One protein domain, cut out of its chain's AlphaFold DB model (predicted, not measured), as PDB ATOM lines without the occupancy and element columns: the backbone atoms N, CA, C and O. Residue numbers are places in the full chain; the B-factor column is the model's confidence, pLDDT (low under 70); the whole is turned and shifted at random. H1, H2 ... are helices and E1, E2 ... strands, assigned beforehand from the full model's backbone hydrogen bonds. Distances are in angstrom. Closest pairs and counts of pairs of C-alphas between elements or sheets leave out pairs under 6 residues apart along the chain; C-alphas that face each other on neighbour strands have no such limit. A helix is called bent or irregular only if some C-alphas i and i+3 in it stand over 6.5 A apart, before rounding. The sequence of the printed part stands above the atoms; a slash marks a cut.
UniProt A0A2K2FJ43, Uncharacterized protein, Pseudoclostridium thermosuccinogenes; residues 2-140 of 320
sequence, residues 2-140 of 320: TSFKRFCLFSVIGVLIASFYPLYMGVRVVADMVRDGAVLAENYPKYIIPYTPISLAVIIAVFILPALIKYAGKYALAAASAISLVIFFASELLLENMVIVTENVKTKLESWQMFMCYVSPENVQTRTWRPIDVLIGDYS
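Overview. This is residues 2 to 140 of the 320 residues of an uncharacterized protein of Pseudoclostridium thermosuccinogenes (UniProt A0A2K2FJ43). Look for a long body: H1, H3 and H4 run side by side at one end, with H3 in the middle, and H2 leads from the end of H1 toward a small head at the other end. There the hairpin of E1 and E2 packs with the short helices H5 and H6, and residues 121 to 128 stick out. The printed part has 139 residues with six named helices and two strands, in the order H1 H2 H3 H4 E1 E2 H5 H6; it is mostly helix, and the sheet is antiparallel. It is loose, with a radius of gyration of the C-alphas of 19.2 A and spans of 65 by 32 by 23 A.

Along the chain. Find C-alpha 3 at (141.333, 159.043, 196.818); H1 runs from there to residue 18, 22.2 A. H2, residues 20 to 36, covers 23.9 A, and H3, residues 51 to 63, 17.8 A. H4, residues 65 to 96, covers 28.3 A and is irregular, with C-alphas 71 and 74 9.3 A apart and a kink of 135 degrees near residue 72. Then come E1, residues 99 to 102, E2, residues 105 to 108, H5, residues 109 to 117, and H6, residues 131 to 136, ending at C-alpha 136 (139.551, 148.488, 144.940).

Arrangement. H1 touches H3, the hub, closest at the C-alphas of Val 12 and Val 62, 6.1 A. H2 touches H3 with residues 22 to 26 alone, closest at C-alphas 22 and 52, 5.0 A, at a steep tilt of 61 degrees. H3 and H4 form a helical hairpin at a shallow tilt of 21 degrees, H4 touching with residues 80 to 92 alone; the closest C-alphas, 57 and 84, are 4.5 A apart. In the hairpin of E1 and E2, N 100 and O 107 are within hydrogen-bond range at 2.8 A. H5 and H6, a helical hairpin, touch, closest at C-alphas 111 and 135, 5.4 A. Every O i to N i+4 pair is within hydrogen-bond range in H1, H2, H3, H5 and H6, and 23 of 28 in H4.

Size, cuts and confidence. The C-alphas of Thr 2 and Gln 125, the two farthest apart, are 67.2 A from each other. The printed part has no cut; the links H2 to H3 and H5 to H6 are long. Look for pLDDT under 70 at residues 44 to 49, 103 to 105 and 110 to 140; the mean of the printed part is 78.7.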
ATOM      1  N   THR A   2     141.255 163.972 197.114       86.25
ATOM      2  CA  THR A   2     140.596 162.749 197.626       86.25
ATOM      3  C   THR A   2     141.077 161.506 196.871       86.25
ATOM      4  O   THR A   2     141.530 161.623 195.730       86.25
ATOM      5  N   SER A   3     140.955 160.312 197.469       89.50
ATOM      6  CA  SER A   3     141.333 159.043 196.818       89.50
ATOM      7  C   SER A   3     140.635 158.848 195.468       89.50
ATOM      8  O   SER A   3     141.264 158.419 194.510       89.50
ATOM      9  N   PHE A   4     139.369 159.262 195.362       91.75
ATOM     10  CA  PHE A   4     138.614 159.242 194.108       91.75
ATOM     11  C   PHE A   4     139.201 160.176 193.039       91.75
ATOM     12  O   PHE A   4     139.402 159.758 191.902       91.75
ATOM     13  N   LYS A   5     139.546 161.422 193.399       91.00
ATOM     14  CA  LYS A   5     140.179 162.371 192.466       91.00
ATOM     15  C   LYS A   5     141.554 161.881 192.000       91.00
ATOM     16  O   LYS A   5     141.879 162.037 190.830       91.00
ATOM     17  N   ARG A   6     142.340 161.265 192.897       93.25
ATOM     18  CA  ARG A   6     143.620 160.614 192.551       93.25
ATOM     19  C   ARG A   6     143.408 159.485 191.555       93.25
ATOM     20  O   ARG A   6     144.073 159.479 190.532       93.25
ATOM     21  N   PHE A   7     142.457 158.594 191.830       95.44
ATOM     22  CA  PHE A   7     142.126 157.494 190.928       95.44
ATOM     23  C   PHE A   7     141.766 158.003 189.530       95.44
ATOM     24  O   PHE A   7     142.411 157.605 188.571       95.44
ATOM     25  N   CYS A   8     140.827 158.949 189.419       94.06
ATOM     26  CA  CYS A   8     140.410 159.487 188.121       94.06
ATOM     27  C   CYS A   8     141.578 160.126 187.357       94.06
ATOM     28  O   CYS A   8     141.743 159.867 186.170       94.06
ATOM     29  N   LEU A   9     142.415 160.919 188.039       94.62
ATOM     30  CA  LEU A   9     143.577 161.551 187.417       94.62
ATOM     31  C   LEU A   9     144.571 160.510 186.884       94.62
ATOM     32  O   LEU A   9     144.977 160.591 185.729       94.62
ATOM     33  N   PHE A  10     144.931 159.514 187.698       96.19
ATOM     34  CA  PHE A  10     145.849 158.457 187.271       96.19
ATOM     35  C   PHE A  10     145.255 157.575 186.171       96.19
ATOM     36  O   PHE A  10     145.990 157.167 185.278       96.19
ATOM     37  N   SER A  11     143.944 157.313 186.188       95.81
ATOM     38  CA  SER A  11     143.267 156.593 185.105       95.81
ATOM     39  C   SER A  11     143.347 157.358 183.786       95.81
ATOM     40  O   SER A  11     143.734 156.771 182.783       95.81
ATOM     41  N   VAL A  12     143.055 158.664 183.783       95.38
ATOM     42  CA  VAL A  12     143.167 159.496 182.573       95.38
ATOM     43  C   VAL A  12     144.609 159.521 182.064       95.38
ATOM     44  O   VAL A  12     144.835 159.255 180.888       95.38
ATOM     45  N   ILE A  13     145.590 159.771 182.938       96.19
ATOM     46  CA  ILE A  13     147.013 159.787 182.557       96.19
ATOM     47  C   ILE A  13     147.438 158.432 181.981       96.19
ATOM     48  O   ILE A  13     148.052 158.383 180.919       96.19
ATOM     49  N   GLY A  14     147.089 157.331 182.650       95.31
ATOM     50  CA  GLY A  14     147.447 155.986 182.206       95.31
ATOM     51  C   GLY A  14     146.856 155.645 180.838       95.31
ATOM     52  O   GLY A  14     147.571 155.142 179.974       95.31
ATOM     53  N   VAL A  15     145.581 155.974 180.612       95.88
ATOM     54  CA  VAL A  15     144.926 155.753 179.315       95.88
ATOM     55  C   VAL A  15     145.548 156.630 178.229       95.88
ATOM     56  O   VAL A  15     145.790 156.127 177.137       95.88
ATOM     57  N   LEU A  16     145.854 157.901 178.511       95.31
ATOM     58  CA  LEU A  16     146.513 158.792 177.549       95.31
ATOM     59  C   LEU A  16     147.889 158.265 177.130       95.31
ATOM     60  O   LEU A  16     148.198 158.265 175.942       95.31
ATOM     61  N   ILE A  17     148.688 157.771 178.082       95.25
ATOM     62  CA  ILE A  17     149.998 157.171 177.794       95.25
ATOM     63  C   ILE A  17     149.831 155.917 176.929       95.25
ATOM     64  O   ILE A  17     150.468 155.808 175.885       95.25
ATOM     65  N   ALA A  18     148.945 154.995 177.322       91.69
ATOM     66  CA  ALA A  18     148.698 153.761 176.569       91.69
ATOM     67  C   ALA A  18     148.141 154.027 175.158       91.69
ATOM     68  O   ALA A  18     148.384 153.254 174.234       91.69
ATOM     69  N   SER A  19     147.423 155.136 174.988       93.56
ATOM     70  CA  SER A  19     146.785 155.539 173.733       93.56
ATOM     71  C   SER A  19     147.646 156.461 172.869       93.56
ATOM     72  O   SER A  19     147.220 156.834 171.778       93.56
ATOM     73  N   PHE A  20     148.839 156.860 173.324       91.69
ATOM     74  CA  PHE A  20     149.647 157.863 172.628       91.69
ATOM     75  C   PHE A  20     149.952 157.458 171.182       91.69
ATOM     76  O   PHE A  20     149.716 158.232 170.259       91.69
ATOM     77  N   TYR A  21     150.431 156.227 170.985       88.06
ATOM     78  CA  TYR A  21     150.788 155.717 169.664       88.06
ATOM     79  C   TYR A  21     149.595 155.636 168.691       88.06
ATOM     80  O   TYR A  21     149.686 156.253 167.628       88.06
ATOM     81  N   PRO A  22     148.470 154.952 169.011       89.12
ATOM     82  CA  PRO A  22     147.331 154.908 168.096       89.12
ATOM     83  C   PRO A  22     146.781 156.308 167.798       89.12
ATOM     84  O   PRO A  22     146.539 156.622 166.639       89.12
ATOM     85  N   LEU A  23     146.686 157.200 168.792       90.75
ATOM     86  CA  LEU A  23     146.244 158.577 168.552       90.75
ATOM     87  C   LEU A  23     147.180 159.362 167.633       90.75
ATOM     88  O   LEU A  23     146.706 160.026 166.714       90.75
ATOM     89  N   TYR A  24     148.492 159.297 167.869       89.94
ATOM     90  CA  TYR A  24     149.481 159.961 167.023       89.94
ATOM     91  C   TYR A  24     149.348 159.512 165.566       89.94
ATOM     92  O   TYR A  24     149.332 160.343 164.655       89.94
ATOM     93  N   MET A  25     149.189 158.208 165.346       85.56
ATOM     94  CA  MET A  25     149.017 157.679 164.002       85.56
ATOM     95  C   MET A  25     147.670 158.071 163.378       85.56
ATOM     96  O   MET A  25     147.633 158.429 162.203       85.56
ATOM     97  N   GLY A  26     146.585 158.092 164.155       87.00
ATOM     98  CA  GLY A  26     145.292 158.613 163.706       87.00
ATOM     99  C   GLY A  26     145.365 160.077 163.267       87.00
ATOM    100  O   GLY A  26     144.864 160.429 162.201       87.00
ATOM    101  N   VAL A  27     146.057 160.922 164.038       88.81
ATOM    102  CA  VAL A  27     146.300 162.329 163.677       88.81
ATOM    103  C   VAL A  27     147.111 162.436 162.388       88.81
ATOM    104  O   VAL A  27     146.778 163.268 161.549       88.81
ATOM    105  N   ARG A  28     148.137 161.595 162.194       86.94
ATOM    106  CA  ARG A  28     148.910 161.577 160.942       86.94
ATOM    107  C   ARG A  28     148.050 161.246 159.727       86.94
ATOM    108  O   ARG A  28     148.114 161.979 158.751       86.94
ATOM    109  N   VAL A  29     147.204 160.218 159.812       83.88
ATOM    110  CA  VAL A  29     146.280 159.860 158.721       83.88
ATOM    111  C   VAL A  29     145.332 161.002 158.380       83.88
ATOM    112  O   VAL A  29     145.151 161.318 157.208       83.88
ATOM    113  N   VAL A  30     144.765 161.661 159.393       87.31
ATOM    114  CA  VAL A  30     143.902 162.827 159.172       87.31
ATOM    115  C   VAL A  30     144.690 163.980 158.545       87.31
ATOM    116  O   VAL A  30     144.188 164.627 157.633       87.31
ATOM    117  N   ALA A  31     145.915 164.243 159.002       88.19
ATOM    118  CA  ALA A  31     146.747 165.326 158.485       88.19
ATOM    119  C   ALA A  31     147.144 165.108 157.017       88.19
ATOM    120  O   ALA A  31     147.015 166.036 156.219       88.19
ATOM    121  N   ASP A  32     147.566 163.895 156.658       86.50
ATOM    122  CA  ASP A  32     147.893 163.533 155.276       86.50
ATOM    123  C   ASP A  32     146.638 163.610 154.391       86.50
ATOM    124  O   ASP A  32     146.666 164.217 153.326       86.50
ATOM    125  N   MET A  33     145.486 163.136 154.881       85.50
ATOM    126  CA  MET A  33     144.209 163.283 154.176       85.50
ATOM    127  C   MET A  33     143.821 164.755 153.947       85.50
ATOM    128  O   MET A  33     143.383 165.115 152.858       85.50
ATOM    129  N   VAL A  34     143.979 165.624 154.946       88.12
ATOM    130  CA  VAL A  34     143.636 167.052 154.823       88.12
ATOM    131  C   VAL A  34     144.597 167.788 153.886       88.12
ATOM    132  O   VAL A  34     144.159 168.661 153.140       88.12
ATOM    133  N   ARG A  35     145.894 167.462 153.927       88.19
ATOM    134  CA  ARG A  35     146.917 168.136 153.118       88.19
ATOM    135  C   ARG A  35     146.925 167.644 151.673       88.19
ATOM    136  O   ARG A  35     146.981 168.459 150.756       88.19
ATOM    137  N   ASP A  36     146.863 166.331 151.491       85.00
ATOM    138  CA  ASP A  36     147.166 165.668 150.223       85.00
ATOM    139  C   ASP A  36     145.914 165.026 149.585       85.00
ATOM    140  O   ASP A  36     145.969 164.520 148.463       85.00
ATOM    141  N   GLY A  37     144.762 165.041 150.276       84.56
ATOM    142  CA  GLY A  37     143.514 164.403 149.826       84.56
ATOM    143  C   GLY A  37     143.569 162.871 149.818       84.56
ATOM    144  O   GLY A  37     142.681 162.216 149.267       84.56
ATOM    145  N   ALA A  38     144.641 162.303 150.367       82.75
ATOM    146  CA  ALA A  38     144.969 160.890 150.348       82.75
ATOM    147  C   ALA A  38     146.063 160.584 151.377       82.75
ATOM    148  O   ALA A  38     146.860 161.447 151.725       82.75
ATOM    149  N   VAL A  39     146.149 159.326 151.798       81.75
ATOM    150  CA  VAL A  39     147.288 158.815 152.568       81.75
ATOM    151  C   VAL A  39     148.151 157.954 151.651       81.75
ATOM    152  O   VAL A  39     147.643 157.049 150.993       81.75
ATOM    153  N   LEU A  40     149.456 158.214 151.583       79.06
ATOM    154  CA  LEU A  40     150.367 157.328 150.854       79.06
ATOM    155  C   LEU A  40     150.502 156.000 151.602       79.06
ATOM    156  O   LEU A  40     150.699 155.990 152.817       79.06
ATOM    157  N   ALA A  41     150.438 154.878 150.886       72.50
ATOM    158  CA  ALA A  41     150.513 153.547 151.491       72.50
ATOM    159  C   ALA A  41     151.785 153.305 152.321       72.50
ATOM    160  O   ALA A  41     151.725 152.661 153.365       72.50
ATOM    161  N   GLU A  42     152.920 153.865 151.900       70.56
ATOM    162  CA  GLU A  42     154.193 153.820 152.637       70.56
ATOM    163  C   GLU A  42     154.150 154.575 153.976       70.56
ATOM    164  O   GLU A  42     154.820 154.191 154.934       70.56
ATOM    165  N   ASN A  43     153.327 155.624 154.053       71.19
ATOM    166  CA  ASN A  43     153.137 156.440 155.248       71.19
ATOM    167  C   ASN A  43     152.007 155.908 156.127       71.19
ATOM    168  O   ASN A  43     151.889 156.320 157.284       71.19
ATOM    169  N   TYR A  44     151.198 154.980 155.605       67.31
ATOM    170  CA  TYR A  44     150.168 154.311 156.373       67.31
ATOM    171  C   TYR A  44     150.816 153.286 157.312       67.31
ATOM    172  O   TYR A  44     151.284 152.231 156.869       67.31
ATOM    173  N   PRO A  45     150.861 153.538 158.631       57.78
ATOM    174  CA  PRO A  45     151.339 152.521 159.550       57.78
ATOM    175  C   PRO A  45     150.365 151.345 159.546       57.78
ATOM    176  O   PRO A  45     149.149 151.498 159.438       57.78
ATOM    177  N   LYS A  46     150.889 150.154 159.814       56.12
ATOM    178  CA  LYS A  46     150.100 148.919 159.941       56.12
ATOM    179  C   LYS A  46     149.064 148.942 161.096       56.12
ATOM    180  O   LYS A  46     148.426 147.935 161.357       56.12
ATOM    181  N   TYR A  47     148.908 150.067 161.804       55.97
ATOM    182  CA  TYR A  47     148.311 150.181 163.134       55.97
ATOM    183  C   TYR A  47     147.570 151.488 163.368       55.97
ATOM    184  O   TYR A  47     148.129 152.419 163.950       55.97
ATOM    185  N   ILE A  48     146.306 151.570 162.966       55.47
ATOM    186  CA  ILE A  48     145.485 152.737 163.331       55.47
ATOM    187  C   ILE A  48     144.081 152.327 163.705       55.47
ATOM    188  O   ILE A  48     143.533 152.895 164.641       55.47
ATOM    189  N   ILE A  49     143.491 151.352 163.024       57.59
ATOM    190  CA  ILE A  49     142.044 151.176 163.063       57.59
ATOM    191  C   ILE A  49     141.742 149.690 163.267       57.59
ATOM    192  O   ILE A  49     142.272 148.863 162.532       57.59
ATOM    193  N   PRO A  50     140.990 149.323 164.306       75.31
ATOM    194  CA  PRO A  50     140.134 150.214 165.080       75.31
ATOM    195  C   PRO A  50     140.781 150.768 166.376       75.31
ATOM    196  O   PRO A  50     140.084 151.298 167.237       75.31
ATOM    197  N   TYR A  51     142.110 150.709 166.558       86.19
ATOM    198  CA  TYR A  51     142.767 151.144 167.813       86.19
ATOM    199  C   TYR A  51     142.646 152.635 168.139       86.19
ATOM    200  O   TYR A  51     142.574 152.997 169.314       86.19
ATOM    201  N   THR A  52     142.615 153.502 167.133       89.75
ATOM    202  CA  THR A  52     142.393 154.943 167.294       89.75
ATOM    203  C   THR A  52     140.960 155.199 167.760       89.75
ATOM    204  O   THR A  52     140.803 155.809 168.820       89.75
ATOM    205  N   PRO A  53     139.916 154.660 167.093       92.56
ATOM    206  CA  PRO A  53     138.549 154.664 167.615       92.56
ATOM    207  C   PRO A  53     138.405 154.100 169.034       92.56
ATOM    208  O   PRO A  53     137.753 154.728 169.868       92.56
ATOM    209  N   ILE A  54     139.043 152.964 169.352       94.44
ATOM    210  CA  ILE A  54     139.034 152.387 170.711       94.44
ATOM    211  C   ILE A  54     139.663 153.363 171.708       94.44
ATOM    212  O   ILE A  54     139.103 153.605 172.777       94.44
ATOM    213  N   SER A  55     140.809 153.948 171.358       94.88
ATOM    214  CA  SER A  55     141.522 154.902 172.210       94.88
ATOM    215  C   SER A  55     140.669 156.133 172.500       94.88
ATOM    216  O   SER A  55     140.508 156.506 173.661       94.88
ATOM    217  N   LEU A  56     140.061 156.726 171.469       95.44
ATOM    218  CA  LEU A  56     139.154 157.866 171.616       95.44
ATOM    219  C   LEU A  56     137.960 157.522 172.513       95.44
ATOM    220  O   LEU A  56     137.655 158.271 173.444       95.44
ATOM    221  N   ALA A  57     137.331 156.367 172.282       97.00
ATOM    222  CA  ALA A  57     136.211 155.887 173.081       97.00
ATOM    223  C   ALA A  57     136.583 155.746 174.567       97.00
ATOM    224  O   ALA A  57     135.899 156.300 175.430       97.00
ATOM    225  N   VAL A  58     137.694 155.070 174.878       96.81
ATOM    226  CA  VAL A  58     138.127 154.834 176.265       96.81
ATOM    227  C   VAL A  58     138.593 156.128 176.939       96.81
ATOM    228  O   VAL A  58     138.232 156.363 178.093       96.81
ATOM    229  N   ILE A  59     139.337 156.999 176.247       96.88
ATOM    230  CA  ILE A  59     139.778 158.292 176.797       96.88
ATOM    231  C   ILE A  59     138.578 159.135 177.200       96.88
ATOM    232  O   ILE A  59     138.520 159.599 178.339       96.88
ATOM    233  N   ILE A  60     137.614 159.319 176.292       96.50
ATOM    234  CA  ILE A  60     136.442 160.152 176.563       96.50
ATOM    235  C   ILE A  60     135.652 159.563 177.730       96.50
ATOM    236  O   ILE A  60     135.316 160.286 178.667       96.50
ATOM    237  N   ALA A  61     135.428 158.251 177.736       95.62
ATOM    238  CA  ALA A  61     134.693 157.575 178.796       95.62
ATOM    239  C   ALA A  61     135.361 157.675 180.172       95.62
ATOM    240  O   ALA A  61     134.672 157.848 181.180       95.62
ATOM    241  N   VAL A  62     136.691 157.573 180.237       95.81
ATOM    242  CA  VAL A  62     137.455 157.711 181.485       95.81
ATOM    243  C   VAL A  62     137.546 159.178 181.912       95.81
ATOM    244  O   VAL A  62     137.500 159.469 183.106       95.81
ATOM    245  N   PHE A  63     137.586 160.115 180.966       95.81
ATOM    246  CA  PHE A  63     137.564 161.549 181.247       95.81
ATOM    247  C   PHE A  63     136.231 162.000 181.863       95.81
ATOM    248  O   PHE A  63     136.221 162.716 182.864       95.81
ATOM    249  N   ILE A  64     135.099 161.533 181.325       95.25
ATOM    250  CA  ILE A  64     133.758 161.874 181.835       95.25
ATOM    251  C   ILE A  64     133.340 161.052 183.065       95.25
ATOM    252  O   ILE A  64     132.287 161.313 183.651       95.25
ATOM    253  N   LEU A  65     134.158 160.086 183.496       94.12
ATOM    254  CA  LEU A  65     133.869 159.184 184.614       94.12
ATOM    255  C   LEU A  65     133.427 159.894 185.901       94.12
ATOM    256  O   LEU A  65     132.418 159.471 186.478       94.12
ATOM    257  N   PRO A  66     134.080 160.979 186.369       92.50
ATOM    258  CA  PRO A  66     133.632 161.682 187.570       92.50
ATOM    259  C   PRO A  66     132.216 162.248 187.429       92.50
ATOM    260  O   PRO A  66     131.440 162.216 188.387       92.50
ATOM    261  N   ALA A  67     131.872 162.751 186.239       94.00
ATOM    262  CA  ALA A  67     130.554 163.296 185.949       94.00
ATOM    263  C   ALA A  67     129.506 162.181 185.877       94.00
ATOM    264  O   ALA A  67     128.467 162.281 186.529       94.00
ATOM    265  N   LEU A  68     129.791 161.087 185.168       93.88
ATOM    266  CA  LEU A  68     128.854 159.969 185.047       93.88
ATOM    267  C   LEU A  68     128.581 159.289 186.390       93.88
ATOM    268  O   LEU A  68     127.427 159.005 186.695       93.88
ATOM    269  N   ILE A  69     129.590 159.101 187.244       92.38
ATOM    270  CA  ILE A  69     129.361 158.554 188.591       92.38
ATOM    271  C   ILE A  69     128.489 159.493 189.433       92.38
ATOM    272  O   ILE A  69     127.622 159.020 190.166       92.38
ATOM    273  N   LYS A  70     128.678 160.812 189.312       91.50
ATOM    274  CA  LYS A  70     127.884 161.801 190.051       91.50
ATOM    275  C   LYS A  70     126.426 161.858 189.582       91.50
ATOM    276  O   LYS A  70     125.541 161.935 190.426       91.50
ATOM    277  N   TYR A  71     126.184 161.854 188.271       93.19
ATOM    278  CA  TYR A  71     124.854 162.119 187.705       93.19
ATOM    279  C   TYR A  71     124.065 160.854 187.347       93.19
ATOM    280  O   TYR A  71     122.856 160.823 187.547       93.19
ATOM    281  N   ALA A  72     124.720 159.802 186.854       89.88
ATOM    282  CA  ALA A  72     124.062 158.550 186.466       89.88
ATOM    283  C   ALA A  72     124.097 157.479 187.574       89.88
ATOM    284  O   ALA A  72     123.367 156.487 187.499       89.88
ATOM    285  N   GLY A  73     124.928 157.658 188.610       87.00
ATOM    286  CA  GLY A  73     125.000 156.774 189.775       87.00
ATOM    287  C   GLY A  73     125.199 155.307 189.382       87.00
ATOM    288  O   GLY A  73     126.199 154.948 188.760       87.00
ATOM    289  N   LYS A  74     124.218 154.452 189.701       85.19
ATOM    290  CA  LYS A  74     124.250 153.011 189.381       85.19
ATOM    291  C   LYS A  74     124.266 152.699 187.876       85.19
ATOM    292  O   LYS A  74     124.710 151.623 187.493       85.19
ATOM    293  N   TYR A  75     123.816 153.627 187.030       91.62
ATOM    294  CA  TYR A  75     123.801 153.474 185.571       91.62
ATOM    295  C   TYR A  75     125.060 154.028 184.892       91.62
ATOM    296  O   TYR A  75     125.163 153.965 183.669       91.62
ATOM    297  N   ALA A  76     126.032 154.544 185.655       93.56
ATOM    298  CA  ALA A  76     127.224 155.193 185.109       93.56
ATOM    299  C   ALA A  76     128.002 154.309 184.124       93.56
ATOM    300  O   ALA A  76     128.383 154.788 183.063       93.56
ATOM    301  N   LEU A  77     128.183 153.019 184.433       94.62
ATOM    302  CA  LEU A  77     128.870 152.093 183.529       94.62
ATOM    303  C   LEU A  77     128.075 151.852 182.238       94.62
ATOM    304  O   LEU A  77     128.656 151.872 181.163       94.62
ATOM    305  N   ALA A  78     126.756 151.661 182.324       95.00
ATOM    306  CA  ALA A  78     125.922 151.451 181.140       95.00
ATOM    307  C   ALA A  78     125.928 152.687 180.224       95.00
ATOM    308  O   ALA A  78     126.113 152.557 179.015       95.00
ATOM    309  N   ALA A  79     125.803 153.882 180.811       95.31
ATOM    310  CA  ALA A  79     125.903 155.145 180.088       95.31
ATOM    311  C   ALA A  79     127.287 155.320 179.443       95.31
ATOM    312  O   ALA A  79     127.377 155.665 178.267       95.31
ATOM    313  N   ALA A  80     128.362 155.027 180.181       95.81
ATOM    314  CA  ALA A  80     129.724 155.099 179.666       95.81
ATOM    315  C   ALA A  80     129.948 154.130 178.503       95.81
ATOM    316  O   ALA A  80     130.506 154.533 177.487       95.81
ATOM    317  N   SER A  81     129.480 152.883 178.615       96.62
ATOM    318  CA  SER A  81     129.559 151.899 177.534       96.62
ATOM    319  C   SER A  81     128.800 152.371 176.298       96.62
ATOM    320  O   SER A  81     129.369 152.361 175.214       96.62
ATOM    321  N   ALA A  82     127.564 152.860 176.443       96.94
ATOM    322  CA  ALA A  82     126.785 153.373 175.315       96.94
ATOM    323  C   ALA A  82     127.491 154.544 174.608       96.94
ATOM    324  O   ALA A  82     127.668 154.510 173.393       96.94
ATOM    325  N   ILE A  83     127.964 155.537 175.370       96.94
ATOM    326  CA  ILE A  83     128.714 156.683 174.833       96.94
ATOM    327  C   ILE A  83     129.986 156.214 174.116       96.94
ATOM    328  O   ILE A  83     130.270 156.658 173.008       96.94
ATOM    329  N   SER A  84     130.730 155.286 174.720       97.50
ATOM    330  CA  SER A  84     131.980 154.767 174.154       97.50
ATOM    331  C   SER A  84     131.755 154.019 172.850       97.50
ATOM    332  O   SER A  84     132.519 154.207 171.912       97.50
ATOM    333  N   LEU A  85     130.706 153.197 172.768       97.31
ATOM    334  CA  LEU A  85     130.371 152.476 171.542       97.31
ATOM    335  C   LEU A  85     129.935 153.433 170.429       97.31
ATOM    336  O   LEU A  85     130.351 153.257 169.290       97.31
ATOM    337  N   VAL A  86     129.169 154.481 170.750       97.19
ATOM    338  CA  VAL A  86     128.817 155.524 169.772       97.19
ATOM    339  C   VAL A  86     130.069 156.234 169.257       97.19
ATOM    340  O   VAL A  86     130.230 156.375 168.050       97.19
ATOM    341  N   ILE A  87     130.981 156.638 170.147       96.75
ATOM    342  CA  ILE A  87     132.246 157.283 169.761       96.75
ATOM    343  C   ILE A  87     133.094 156.350 168.903       96.75
ATOM    344  O   ILE A  87     133.646 156.788 167.897       96.75
ATOM    345  N   PHE A  88     133.189 155.082 169.298       95.56
ATOM    346  CA  PHE A  88     133.913 154.055 168.567       95.56
ATOM    347  C   PHE A  88     133.390 153.933 167.135       95.56
ATOM    348  O   PHE A  88     134.143 154.190 166.202       95.56
ATOM    349  N   PHE A  89     132.102 153.632 166.953       93.31
ATOM    350  CA  PHE A  89     131.527 153.439 165.620       93.31
ATOM    351  C   PHE A  89     131.526 154.723 164.786       93.31
ATOM    352  O   PHE A  89     131.769 154.661 163.587       93.31
ATOM    353  N   ALA A  90     131.305 155.892 165.397       93.38
ATOM    354  CA  ALA A  90     131.381 157.163 164.680       93.38
ATOM    355  C   ALA A  90     132.810 157.460 164.201       93.38
ATOM    356  O   ALA A  90     133.003 157.849 163.054       93.38
ATOM    357  N   SER A  91     133.814 157.258 165.060       91.00
ATOM    358  CA  SER A  91     135.221 157.495 164.707       91.00
ATOM    359  C   SER A  91     135.708 156.497 163.661       91.00
ATOM    360  O   SER A  91     136.417 156.878 162.735       91.00
ATOM    361  N   GLU A  92     135.308 155.235 163.804       87.56
ATOM    362  CA  GLU A  92     135.572 154.178 162.834       87.56
ATOM    363  C   GLU A  92     135.000 154.558 161.465       87.56
ATOM    364  O   GLU A  92     135.755 154.710 160.511       87.56
ATOM    365  N   LEU A  93     133.696 154.843 161.385       86.44
ATOM    366  CA  LEU A  93     133.023 155.207 160.137       86.44
ATOM    367  C   LEU A  93     133.647 156.442 159.464       86.44
ATOM    368  O   LEU A  93     133.723 156.522 158.238       86.44
ATOM    369  N   LEU A  94     134.100 157.424 160.248       86.38
ATOM    370  CA  LEU A  94     134.786 158.601 159.711       86.38
ATOM    371  C   LEU A  94     136.123 158.239 159.062       86.38
ATOM    372  O   LEU A  94     136.422 158.726 157.972       86.38
ATOM    373  N   LEU A  95     136.921 157.394 159.715       83.00
ATOM    374  CA  LEU A  95     138.219 156.983 159.190       83.00
ATOM    375  C   LEU A  95     138.078 156.018 158.003       83.00
ATOM    376  O   LEU A  95     138.842 156.111 157.049       83.00
ATOM    377  N   GLU A  96     137.075 155.140 158.003       78.31
ATOM    378  CA  GLU A  96     136.801 154.195 156.909       78.31
ATOM    379  C   GLU A  96     136.584 154.868 155.553       78.31
ATOM    380  O   GLU A  96     136.949 154.319 154.512       78.31
ATOM    381  N   ASN A  97     136.001 156.066 155.561       79.44
ATOM    382  CA  ASN A  97     135.727 156.829 154.349       79.44
ATOM    383  C   ASN A  97     136.968 157.542 153.782       79.44
ATOM    384  O   ASN A  97     136.868 158.212 152.753       79.44
ATOM    385  N   MET A  98     138.135 157.403 154.417       80.94
ATOM    386  CA  MET A  98     139.392 157.969 153.930       80.94
ATOM    387  C   MET A  98     140.024 157.104 152.829       80.94
ATOM    388  O   MET A  98     139.789 155.902 152.747       80.94
ATOM    389  N   VAL A  99     140.831 157.727 151.970       78.50
ATOM    390  CA  VAL A  99     141.444 157.140 150.769       78.50
ATOM    391  C   VAL A  99     142.955 156.966 150.951       78.50
ATOM    392  O   VAL A  99     143.641 157.904 151.361       78.50
ATOM    393  N   ILE A 100     143.468 155.788 150.592       76.00
ATOM    394  CA  ILE A 100     144.896 155.463 150.468       76.00
ATOM    395  C   ILE A 100     145.285 155.393 148.988       76.00
ATOM    396  O   ILE A 100     144.475 155.010 148.144       76.00
ATOM    397  N   VAL A 101     146.525 155.766 148.667       74.81
ATOM    398  CA  VAL A 101     147.077 155.729 147.305       74.81
ATOM    399  C   VAL A 101     148.336 154.859 147.236       74.81
ATOM    400  O   VAL A 101     149.276 155.068 148.005       74.81
ATOM    401  N   THR A 102     148.359 153.935 146.265       71.06
ATOM    402  CA  THR A 102     149.486 153.028 145.967       71.06
ATOM    403  C   THR A 102     149.750 152.974 144.466       71.06
ATOM    404  O   THR A 102     148.875 152.522 143.734       71.06
ATOM    405  N   GLU A 103     150.934 153.409 144.016       64.88
ATOM    406  CA  GLU A 103     151.508 153.311 142.649       64.88
ATOM    407  C   GLU A 103     150.647 153.722 141.432       64.88
ATOM    408  O   GLU A 103     151.209 153.767 140.350       64.88
ATOM    409  N   ASN A 104     149.346 154.021 141.588       67.38
ATOM    410  CA  ASN A 104     148.332 154.592 140.670       67.38
ATOM    411  C   ASN A 104     146.889 154.177 141.066       67.38
ATOM    412  O   ASN A 104     145.921 154.585 140.425       67.38
ATOM    413  N   VAL A 105     146.720 153.373 142.118       68.44
ATOM    414  CA  VAL A 105     145.429 152.873 142.604       68.44
ATOM    415  C   VAL A 105     145.010 153.666 143.837       68.44
ATOM    416  O   VAL A 105     145.790 153.820 144.779       68.44
ATOM    417  N   LYS A 106     143.771 154.165 143.830       72.50
ATOM    418  CA  LYS A 106     143.126 154.760 145.004       72.50
ATOM    419  C   LYS A 106     142.190 153.740 145.631       72.50
ATOM    420  O   LYS A 106     141.383 153.144 144.922       72.50
ATOM    421  N   THR A 107     142.278 153.570 146.939       71.44
ATOM    422  CA  THR A 107     141.512 152.568 147.686       71.44
ATOM    423  C   THR A 107     140.962 153.177 148.962       71.44
ATOM    424  O   THR A 107     141.520 154.146 149.475       71.44
ATOM    425  N   LYS A 108     139.858 152.649 149.501       76.44
ATOM    426  CA  LYS A 108     139.427 153.061 150.843       76.44
ATOM    427  C   LYS A 108     140.394 152.513 151.891       76.44
ATOM    428  O   LYS A 108     140.982 151.445 151.716       76.44
ATOM    429  N   LEU A 109     140.502 153.229 153.007       73.44
ATOM    430  CA  LEU A 109     141.345 152.876 154.146       73.44
ATOM    431  C   LEU A 109     141.048 151.459 154.632       73.44
ATOM    432  O   LEU A 109     141.950 150.650 154.815       73.44
ATOM    433  N   GLU A 110     139.764 151.144 154.734       69.44
ATOM    434  CA  GLU A 110     139.273 149.813 155.056       69.44
ATOM    435  C   GLU A 110     139.846 148.722 154.142       69.44
ATOM    436  O   GLU A 110     140.365 147.715 154.626       69.44
ATOM    437  N   SER A 111     139.760 148.925 152.829       68.50
ATOM    438  CA  SER A 111     140.133 147.934 151.816       68.50
ATOM    439  C   SER A 111     141.609 147.568 151.932       68.50
ATOM    440  O   SER A 111     141.997 146.402 151.855       68.50
ATOM    441  N   TRP A 112     142.432 148.571 152.232       69.31
ATOM    442  CA  TRP A 112     143.853 148.400 152.486       69.31
ATOM    443  C   TRP A 112     144.160 147.622 153.770       69.31
ATOM    444  O   TRP A 112     145.039 146.760 153.786       69.31
ATOM    445  N   GLN A 113     143.437 147.892 154.856       63.59
ATOM    446  CA  GLN A 113     143.626 147.156 156.107       63.59
ATOM    447  C   GLN A 113     143.325 145.672 155.942       63.59
ATOM    448  O   GLN A 113     144.022 144.833 156.510       63.59
ATOM    449  N   MET A 114     142.324 145.351 155.129       62.47
ATOM    450  CA  MET A 114     142.004 143.963 154.858       62.47
ATOM    451  C   MET A 114     143.061 143.256 154.015       62.47
ATOM    452  O   MET A 114     143.357 142.100 154.304       62.47
ATOM    453  N   PHE A 115     143.663 143.928 153.026       60.34
ATOM    454  CA  PHE A 115     144.779 143.363 152.254       60.34
ATOM    455  C   PHE A 115     145.918 142.887 153.172       60.34
ATOM    456  O   PHE A 115     146.485 141.820 152.967       60.34
ATOM    457  N   MET A 116     146.202 143.631 154.243       55.72
ATOM    458  CA  MET A 116     147.243 143.269 155.210       55.72
ATOM    459  C   MET A 116     146.875 142.079 156.108       55.72
ATOM    460  O   MET A 116     147.768 141.428 156.649       55.72
ATOM    461  N   CYS A 117     145.583 141.798 156.299       52.44
ATOM    462  CA  CYS A 117     145.096 140.673 157.106       52.44
ATOM    463  C   CYS A 117     144.772 139.425 156.273       52.44
ATOM    464  O   CYS A 117     144.629 138.335 156.830       52.44
ATOM    465  N   TYR A 118     144.635 139.585 154.959       48.47
ATOM    466  CA  TYR A 118     144.224 138.542 154.041       48.47
ATOM    467  C   TYR A 118     145.265 138.367 152.933       48.47
ATOM    468  O   TYR A 118     145.271 139.084 151.934       48.47
ATOM    469  N   VAL A 119     146.111 137.351 153.083       48.66
ATOM    470  CA  VAL A 119     146.894 136.781 151.984       48.66
ATOM    471  C   VAL A 119     146.376 135.357 151.814       48.66
ATOM    472  O   VAL A 119     146.394 134.591 152.768       48.66
ATOM    473  N   SER A 120     145.798 135.032 150.655       37.22
ATOM    474  CA  SER A 120     145.273 133.684 150.384       37.22
ATOM    475  C   SER A 120     146.420 132.749 149.988       37.22
ATOM    476  O   SER A 120     147.280 133.194 149.229       37.22
ATOM    477  N   PRO A 121     146.400 131.468 150.380       40.69
ATOM    478  CA  PRO A 121     147.466 130.518 150.062       40.69
ATOM    479  C   PRO A 121     147.277 129.775 148.745       40.69
ATOM    480  O   PRO A 121     148.209 129.597 147.977       40.69
ATOM    481  N   GLU A 122     146.051 129.370 148.440       39.22
ATOM    482  CA  GLU A 122     145.766 128.504 147.307       39.22
ATOM    483  C   GLU A 122     144.452 128.978 146.700       39.22
ATOM    484  O   GLU A 122     143.408 128.879 147.339       39.22
ATOM    485  N   ASN A 123     144.525 129.621 145.528       39.97
ATOM    486  CA  ASN A 123     143.538 129.570 144.436       39.97
ATOM    487  C   ASN A 123     143.820 130.673 143.408       39.97
ATOM    488  O   ASN A 123     143.129 131.688 143.321       39.97
ATOM    489  N   VAL A 124     144.822 130.414 142.567       40.69
ATOM    490  CA  VAL A 124     145.098 131.147 141.320       40.69
ATOM    491  C   VAL A 124     144.028 130.850 140.245       40.69
ATOM    492  O   VAL A 124     144.016 131.502 139.208       40.69
ATOM    493  N   GLN A 125     143.107 129.895 140.456       38.66
ATOM    494  CA  GLN A 125     142.255 129.383 139.366       38.66
ATOM    495  C   GLN A 125     140.735 129.552 139.524       38.66
ATOM    496  O   GLN A 125     140.037 129.489 138.518       38.66
ATOM    497  N   THR A 126     140.191 129.833 140.711       36.25
ATOM    498  CA  THR A 126     138.726 129.984 140.893       36.25
ATOM    499  C   THR A 126     138.340 131.189 141.744       36.25
ATOM    500  O   THR A 126     137.373 131.171 142.504       36.25
ATOM    501  N   ARG A 127     139.071 132.291 141.575       41.38
ATOM    502  CA  ARG A 127     138.607 133.612 141.987       41.38
ATOM    503  C   ARG A 127     138.346 134.458 140.761       41.38
ATOM    504  O   ARG A 127     139.263 134.814 140.032       41.38
ATOM    505  N   THR A 128     137.099 134.865 140.596       44.06
ATOM    506  CA  THR A 128     136.789 136.069 139.821       44.06
ATOM    507  C   THR A 128     137.350 137.336 140.484       44.06
ATOM    508  O   THR A 128     137.359 138.371 139.834       44.06
ATOM    509  N   TRP A 129     137.847 137.245 141.731       45.75
ATOM    510  CA  TRP A 129     138.401 138.348 142.525       45.75
ATOM    511  C   TRP A 129     139.941 138.352 142.542       45.75
ATOM    512  O   TRP A 129     140.588 137.531 143.198       45.75
ATOM    513  N   ARG A 130     140.535 139.293 141.818       45.53
ATOM    514  CA  ARG A 130     141.966 139.600 141.759       45.53
ATOM    515  C   ARG A 130     142.414 140.362 143.024       45.53
ATOM    516  O   ARG A 130     141.605 141.035 143.650       45.53
ATOM    517  N   PRO A 131     143.712 140.345 143.394       44.16
ATOM    518  CA  PRO A 131     144.257 141.184 144.475       44.16
ATOM    519  C   PRO A 131     143.936 142.678 144.316       44.16
ATOM    520  O   PRO A 131     143.744 143.386 145.303       44.16
ATOM    521  N   ILE A 132     143.818 143.137 143.066       50.22
ATOM    522  CA  ILE A 132     143.360 144.487 142.742       50.22
ATOM    523  C   ILE A 132     141.903 144.720 143.177       50.22
ATOM    524  O   ILE A 132     141.595 145.813 143.619       50.22
ATOM    525  N   ASP A 133     141.037 143.706 143.163       49.72
ATOM    526  CA  ASP A 133     139.621 143.822 143.540       49.72
ATOM    527  C   ASP A 133     139.461 143.959 145.071       49.72
ATOM    528  O   ASP A 133     138.594 144.686 145.558       49.72
ATOM    529  N   VAL A 134     140.372 143.353 145.853       49.28
ATOM    530  CA  VAL A 134     140.468 143.548 147.318       49.28
ATOM    531  C   VAL A 134     140.935 144.962 147.651       49.28
ATOM    532  O   VAL A 134     140.400 145.593 148.561       49.28
ATOM    533  N   LEU A 135     141.913 145.469 146.898       51.03
ATOM    534  CA  LEU A 135     142.390 146.839 147.022       51.03
ATOM    535  C   LEU A 135     141.300 147.837 146.586       51.03
ATOM    536  O   LEU A 135     141.066 148.812 147.288       51.03
ATOM    537  N   ILE A 136     140.575 147.585 145.495       51.34
ATOM    538  CA  ILE A 136     139.551 148.488 144.940       51.34
ATOM    539  C   ILE A 136     138.247 148.499 145.765       51.34
ATOM    540  O   ILE A 136     137.502 149.477 145.698       51.34
ATOM    541  N   GLY A 137     138.008 147.496 146.615       48.41
ATOM    542  CA  GLY A 137     136.933 147.533 147.612       48.41
ATOM    543  C   GLY A 137     135.726 146.635 147.338       48.41
ATOM    544  O   GLY A 137     134.657 146.898 147.883       48.41
ATOM    545  N   ASP A 138     135.867 145.572 146.543       49.69
ATOM    546  CA  ASP A 138     134.754 144.690 146.141       49.69
ATOM    547  C   ASP A 138     134.336 143.642 147.206       49.69
ATOM    548  O   ASP A 138     133.855 142.552 146.890       49.69
ATOM    549  N   TYR A 139     134.498 143.934 148.498       57.16
ATOM    550  CA  TYR A 139     134.159 143.011 149.592       57.16
ATOM    551  C   TYR A 139     132.963 143.480 150.428       57.16
ATOM    552  O   TYR A 139     132.600 144.654 150.479       57.16
ATOM    553  N   SER A 140     132.348 142.529 151.132       57.03
ATOM    554  CA  SER A 140     131.213 142.798 152.016       57.03
ATOM    555  C   SER A 140     131.657 143.492 153.317       57.03
ATOM    556  O   SER A 140     132.589 143.017 153.967       57.03
TER     557      SER A 140